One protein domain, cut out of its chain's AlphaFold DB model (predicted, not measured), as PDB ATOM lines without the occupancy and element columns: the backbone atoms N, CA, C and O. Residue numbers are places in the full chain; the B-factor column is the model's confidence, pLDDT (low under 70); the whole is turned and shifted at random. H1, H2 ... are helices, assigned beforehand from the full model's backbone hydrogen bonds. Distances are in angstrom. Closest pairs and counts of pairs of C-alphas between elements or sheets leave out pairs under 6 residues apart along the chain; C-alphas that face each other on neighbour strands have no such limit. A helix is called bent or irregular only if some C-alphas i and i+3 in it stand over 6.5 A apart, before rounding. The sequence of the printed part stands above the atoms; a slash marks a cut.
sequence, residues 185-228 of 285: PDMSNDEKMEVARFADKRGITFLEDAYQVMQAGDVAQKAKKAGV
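What this domain is: This is residues 185 to 228 of the 285 residues of an uncharacterized protein of Gimesia sp (UniProt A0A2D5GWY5). What shape do the two helices make? The longer helix, H2, stands at about a right angle to H1 and begins over its middle, as the stem of a T begins at the crossbar. The two pack on each other only where the first part of H2 crosses H1, and residues 216 to 228 stick out as a free arm. What is it built of? The printed part has 44 residues with two named helices, H1 then H2, and no named strand; its class is all helix. How compact is it? It is loose, with a radius of gyration of the C-alphas of 11.7 A, and its outline is flat, spanning 33 by 24 by 13 A.

Where its parts are: Where is the longest helix? H2 holds residues 207 to 226, 28.2 A from first to last C-alpha, from C-alpha 207 at (44.762, 19.590, -10.671) to C-alpha 226 at (17.773, 11.537, -10.021). Where is the other? H1 holds residues 189 to 202, 20.0 A long, with C-alpha 189 at (45.800, 6.193, -12.242).

How they stand to each other: How do H2 and H1 stand? Their lines are about perpendicular, at 86 degrees. Where do they touch? H2 touches H1 with residues 207 to 214 alone, and H1 touches H2 with residues 195 to 199 alone. The closest C-alphas, those of Ala 199 and Ala 210, are 5.1 A apart. Are the backbones well formed? In H1 and H2 every O i to N i+4 pair is within hydrogen-bond range, and neither helix is bent.

The domain as a whole: How large is it? The two C-alphas farthest apart, those of Thr 205 and Gly 227, are 33.7 A apart. Is it continuous? The printed part has no cut, and the link from H1 to H2 is tight, with 4 residues between them. Where is confidence low? The mean pLDDT of the printed part is 77.0, and residues 217 to 228 are under 70.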
ATOM      1  N   PRO A 185      44.845   9.210  -2.581       87.56
ATOM      2  CA  PRO A 185      45.345   7.838  -2.658       87.56
ATOM      3  C   PRO A 185      44.292   6.867  -3.208       87.56
ATOM      4  O   PRO A 185      44.653   5.860  -3.811       87.56
ATOM      5  N   ASP A 186      43.011   7.196  -3.043       87.75
ATOM      6  CA  ASP A 186      41.883   6.341  -3.415       87.75
ATOM      7  C   ASP A 186      41.525   6.421  -4.911       87.75
ATOM      8  O   ASP A 186      40.786   5.574  -5.409       87.75
ATOM      9  N   MET A 187      42.057   7.412  -5.639       84.69
ATOM     10  CA  MET A 187      41.864   7.529  -7.087       84.69
ATOM     11  C   MET A 187      42.809   6.608  -7.860       84.69
ATOM     12  O   MET A 187      44.025   6.580  -7.621       84.69
ATOM     13  N   SER A 188      42.252   5.925  -8.859       89.06
ATOM     14  CA  SER A 188      43.018   5.141  -9.824       89.06
ATOM     15  C   SER A 188      43.896   6.034 -10.713       89.06
ATOM     16  O   SER A 188      43.659   7.235 -10.867       89.06
ATOM     17  N   ASN A 189      44.930   5.449 -11.326       85.38
ATOM     18  CA  ASN A 189      45.800   6.193 -12.242       85.38
ATOM     19  C   ASN A 189      45.031   6.747 -13.452       85.38
ATOM     20  O   ASN A 189      45.339   7.850 -13.899       85.38
ATOM     21  N   ASP A 190      44.019   6.026 -13.939       85.19
ATOM     22  CA  ASP A 190      43.199   6.460 -15.073       85.19
ATOM     23  C   ASP A 190      42.351   7.690 -14.720       85.19
ATOM     24  O   ASP A 190      42.326   8.654 -15.486       85.19
ATOM     25  N   GLU A 191      41.746   7.716 -13.528       84.50
ATOM     26  CA  GLU A 191      40.980   8.870 -13.030       84.50
ATOM     27  C   GLU A 191      41.877  10.097 -12.823       84.50
ATOM     28  O   GLU A 191      41.522  11.207 -13.219       84.50
ATOM     29  N   LYS A 192      43.089   9.911 -12.283       85.38
ATOM     30  CA  LYS A 192      44.078  10.997 -12.149       85.38
ATOM     31  C   LYS A 192      44.460  11.576 -13.512       85.38
ATOM     32  O   LYS A 192      44.594  12.791 -13.665       85.38
ATOM     33  N   MET A 193      44.604  10.713 -14.516       86.25
ATOM     34  CA  MET A 193      44.912  11.127 -15.881       86.25
ATOM     35  C   MET A 193      43.725  11.832 -16.553       86.25
ATOM     36  O   MET A 193      43.920  12.753 -17.349       86.25
ATOM     37  N   GLU A 194      42.496  11.433 -16.232       88.12
ATOM     38  CA  GLU A 194      41.280  12.100 -16.694       88.12
ATOM     39  C   GLU A 194      41.151  13.510 -16.108       88.12
ATOM     40  O   GLU A 194      40.906  14.450 -16.868       88.12
ATOM     41  N   VAL A 195      41.435  13.687 -14.813       86.75
ATOM     42  CA  VAL A 195      41.511  15.012 -14.172       86.75
ATOM     43  C   VAL A 195      42.558  15.890 -14.852       86.75
ATOM     44  O   VAL A 195      42.267  17.041 -15.178       86.75
ATOM     45  N   ALA A 196      43.753  15.359 -15.125       84.25
ATOM     46  CA  ALA A 196      44.804  16.109 -15.813       84.25
ATOM     47  C   ALA A 196      44.375  16.536 -17.226       84.25
ATOM     48  O   ALA A 196      44.467  17.709 -17.585       84.25
ATOM     49  N   ARG A 197      43.790  15.618 -18.006       87.88
ATOM     50  CA  ARG A 197      43.241  15.935 -19.335       87.88
ATOM     51  C   ARG A 197      42.103  16.949 -19.267       87.88
ATOM     52  O   ARG A 197      41.942  17.752 -20.186       87.88
ATOM     53  N   PHE A 198      41.276  16.891 -18.228       87.69
ATOM     54  CA  PHE A 198      40.205  17.854 -18.009       87.69
ATOM     55  C   PHE A 198      40.767  19.241 -17.679       87.69
ATOM     56  O   PHE A 198      40.299  20.229 -18.252       87.69
ATOM     57  N   ALA A 199      41.801  19.307 -16.836       86.75
ATOM     58  CA  ALA A 199      42.523  20.533 -16.516       86.75
ATOM     59  C   ALA A 199      43.093  21.183 -17.785       86.75
ATOM     60  O   ALA A 199      42.790  22.346 -18.058       86.75
ATOM     61  N   ASP A 200      43.787  20.408 -18.624       84.50
ATOM     62  CA  ASP A 200      44.358  20.883 -19.890       84.50
ATOM     63  C   ASP A 200      43.278  21.407 -20.849       84.50
ATOM     64  O   ASP A 200      43.390  22.505 -21.396       84.50
ATOM     65  N   LYS A 201      42.180  20.657 -21.017       84.50
ATOM     66  CA  LYS A 201      41.059  21.049 -21.891       84.50
ATOM     67  C   LYS A 201      40.365  22.331 -21.435       84.50
ATOM     68  O   LYS A 201      39.832  23.063 -22.267       84.50
ATOM     69  N   ARG A 202      40.309  22.580 -20.125       80.62
ATOM     70  CA  ARG A 202      39.661  23.764 -19.538       80.62
ATOM     71  C   ARG A 202      40.637  24.908 -19.260       80.62
ATOM     72  O   ARG A 202      40.184  26.000 -18.927       80.62
ATOM     73  N   GLY A 203      41.939  24.683 -19.425       80.00
ATOM     74  CA  GLY A 203      42.981  25.646 -19.072       80.00
ATOM     75  C   GLY A 203      43.044  25.927 -17.569       80.00
ATOM     76  O   GLY A 203      43.320  27.061 -17.178       80.00
ATOM     77  N   ILE A 204      42.735  24.928 -16.737       82.25
ATOM     78  CA  ILE A 204      42.842  25.013 -15.278       82.25
ATOM     79  C   ILE A 204      44.279  24.654 -14.897       82.25
ATOM     80  O   ILE A 204      44.789  23.613 -15.299       82.25
ATOM     81  N   THR A 205      44.939  25.519 -14.130       79.56
ATOM     82  CA  THR A 205      46.360  25.357 -13.785       79.56
ATOM     83  C   THR A 205      46.604  24.369 -12.649       79.56
ATOM     84  O   THR A 205      47.676  23.778 -12.598       79.56
ATOM     85  N   PHE A 206      45.640  24.194 -11.738       86.62
ATOM     86  CA  PHE A 206      45.749  23.303 -10.583       86.62
ATOM     87  C   PHE A 206      44.884  22.051 -10.765       86.62
ATOM     88  O   PHE A 206      43.695  22.146 -11.068       86.62
ATOM     89  N   LEU A 207      45.472  20.872 -10.543       86.88
ATOM     90  CA  LEU A 207      44.762  19.590 -10.671       86.88
ATOM     91  C   LEU A 207      43.629  19.434  -9.651       86.88
ATOM     92  O   LEU A 207      42.596  18.853  -9.968       86.88
ATOM     93  N   GLU A 208      43.794  20.001  -8.457       87.44
ATOM     94  CA  GLU A 208      42.776  19.962  -7.405       87.44
ATOM     95  C   GLU A 208      41.503  20.715  -7.813       87.44
ATOM     96  O   GLU A 208      40.394  20.193  -7.710       87.44
ATOM     97  N   ASP A 209      41.664  21.913  -8.373       83.12
ATOM     98  CA  ASP A 209      40.548  22.714  -8.875       83.12
ATOM     99  C   ASP A 209      39.836  21.987 -10.026       83.12
ATOM    100  O   ASP A 209      38.606  21.960 -10.104       83.12
ATOM    101  N   ALA A 210      40.604  21.351 -10.916       86.44
ATOM    102  CA  ALA A 210      40.061  20.567 -12.018       86.44
ATOM    103  C   ALA A 210      39.244  19.366 -11.520       86.44
ATOM    104  O   ALA A 210      38.149  19.119 -12.031       86.44
ATOM    105  N   TYR A 211      39.735  18.665 -10.497       86.06
ATOM    106  CA  TYR A 211      39.031  17.557  -9.859       86.06
ATOM    107  C   TYR A 211      37.709  18.005  -9.231       86.06
ATOM    108  O   TYR A 211      36.665  17.404  -9.495       86.06
ATOM    109  N   GLN A 212      37.718  19.103  -8.473       85.69
ATOM    110  CA  GLN A 212      36.513  19.644  -7.841       85.69
ATOM    111  C   GLN A 212      35.456  20.053  -8.872       85.69
ATOM    112  O   GLN A 212      34.272  19.746  -8.714       85.69
ATOM    113  N   VAL A 213      35.872  20.698  -9.964       83.62
ATOM    114  CA  VAL A 213      34.963  21.086 -11.053       83.62
ATOM    115  C   VAL A 213      34.389  19.859 -11.760       83.62
ATOM    116  O   VAL A 213      33.195  19.838 -12.075       83.62
ATOM    117  N   MET A 214      35.210  18.836 -12.001       84.50
ATOM    118  CA  MET A 214      34.770  17.590 -12.628       84.50
ATOM    119  C   MET A 214      33.725  16.881 -11.758       84.50
ATOM    120  O   MET A 214      32.634  16.568 -12.238       84.50
ATOM    121  N   GLN A 215      33.987  16.753 -10.453       82.31
ATOM    122  CA  GLN A 215      33.023  16.188  -9.512       82.31
ATOM    123  C   GLN A 215      31.730  17.004  -9.419       82.31
ATOM    124  O   GLN A 215      30.638  16.432  -9.431       82.31
ATOM    125  N   ALA A 216      31.818  18.335  -9.360       75.88
ATOM    126  CA  ALA A 216      30.641  19.200  -9.332       75.88
ATOM    127  C   ALA A 216      29.788  19.038 -10.603       75.88
ATOM    128  O   ALA A 216      28.555  19.000 -10.531       75.88
ATOM    129  N   GLY A 217      30.434  18.886 -11.764       69.06
ATOM    130  CA  GLY A 217      29.778  18.589 -13.034       69.06
ATOM    131  C   GLY A 217      29.035  17.252 -13.015       69.06
ATOM    132  O   GLY A 217      27.861  17.195 -13.392       69.06
ATOM    133  N   ASP A 218      29.672  16.199 -12.510       68.06
ATOM    134  CA  ASP A 218      29.076  14.864 -12.412       68.06
ATOM    135  C   ASP A 218      27.912  14.812 -11.422       68.06
ATOM    136  O   ASP A 218      26.886  14.179 -11.691       68.06
ATOM    137  N   VAL A 219      28.026  15.516 -10.294       61.75
ATOM    138  CA  VAL A 219      26.940  15.660  -9.318       61.75
ATOM    139  C   VAL A 219      25.773  16.431  -9.932       61.75
ATOM    140  O   VAL A 219      24.629  15.995  -9.801       61.75
ATOM    141  N   ALA A 220      26.028  17.509 -10.677       57.16
ATOM    142  CA  ALA A 220      24.983  18.253 -11.375       57.16
ATOM    143  C   ALA A 220      24.284  17.404 -12.456       57.16
ATOM    144  O   ALA A 220      23.062  17.477 -12.611       57.16
ATOM    145  N   GLN A 221      25.021  16.560 -13.186       58.44
ATOM    146  CA  GLN A 221      24.428  15.650 -14.171       58.44
ATOM    147  C   GLN A 221      23.638  14.505 -13.526       58.44
ATOM    148  O   GLN A 221      22.556  14.161 -14.010       58.44
ATOM    149  N   LYS A 222      24.127  13.939 -12.419       57.53
ATOM    150  CA  LYS A 222      23.400  12.919 -11.649       57.53
ATOM    151  C   LYS A 222      22.148  13.505 -10.987       57.53
ATOM    152  O   LYS A 222      21.098  12.872 -11.046       57.53
ATOM    153  N   ALA A 223      22.197  14.738 -10.480       50.81
ATOM    154  CA  ALA A 223      21.038  15.442  -9.923       50.81
ATOM    155  C   ALA A 223      19.950  15.719 -10.978       50.81
ATOM    156  O   ALA A 223      18.762  15.556 -10.694       50.81
ATOM    157  N   LYS A 224      20.343  16.043 -12.220       54.25
ATOM    158  CA  LYS A 224      19.413  16.154 -13.360       54.25
ATOM    159  C   LYS A 224      18.735  14.822 -13.710       54.25
ATOM    160  O   LYS A 224      17.627  14.840 -14.233       54.25
ATOM    161  N   LYS A 225      19.373  13.682 -13.415       55.31
ATOM    162  CA  LYS A 225      18.824  12.336 -13.660       55.31
ATOM    163  C   LYS A 225      18.043  11.747 -12.473       55.31
ATOM    164  O   LYS A 225      17.197  10.895 -12.705       55.31
ATOM    165  N   ALA A 226      18.302  12.180 -11.234       49.50
ATOM    166  CA  ALA A 226      17.773  11.537 -10.021       49.50
ATOM    167  C   ALA A 226      16.533  12.206  -9.388       49.50
ATOM    168  O   ALA A 226      15.890  11.596  -8.544       49.50
ATOM    169  N   GLY A 227      16.150  13.422  -9.793       44.59
ATOM    170  CA  GLY A 227      14.906  14.053  -9.327       44.59
ATOM    171  C   GLY A 227      14.922  14.511  -7.857       44.59
ATOM    172  O   GLY A 227      14.527  13.780  -6.960       44.59
ATOM    173  N   VAL A 228      15.313  15.774  -7.647       46.06
ATOM    174  CA  VAL A 228      15.007  16.762  -6.571       46.06
ATOM    175  C   VAL A 228      15.045  16.367  -5.070       46.06
ATOM    176  O   VAL A 228      15.350  17.241  -4.266       46.06
TER     177      VAL A 228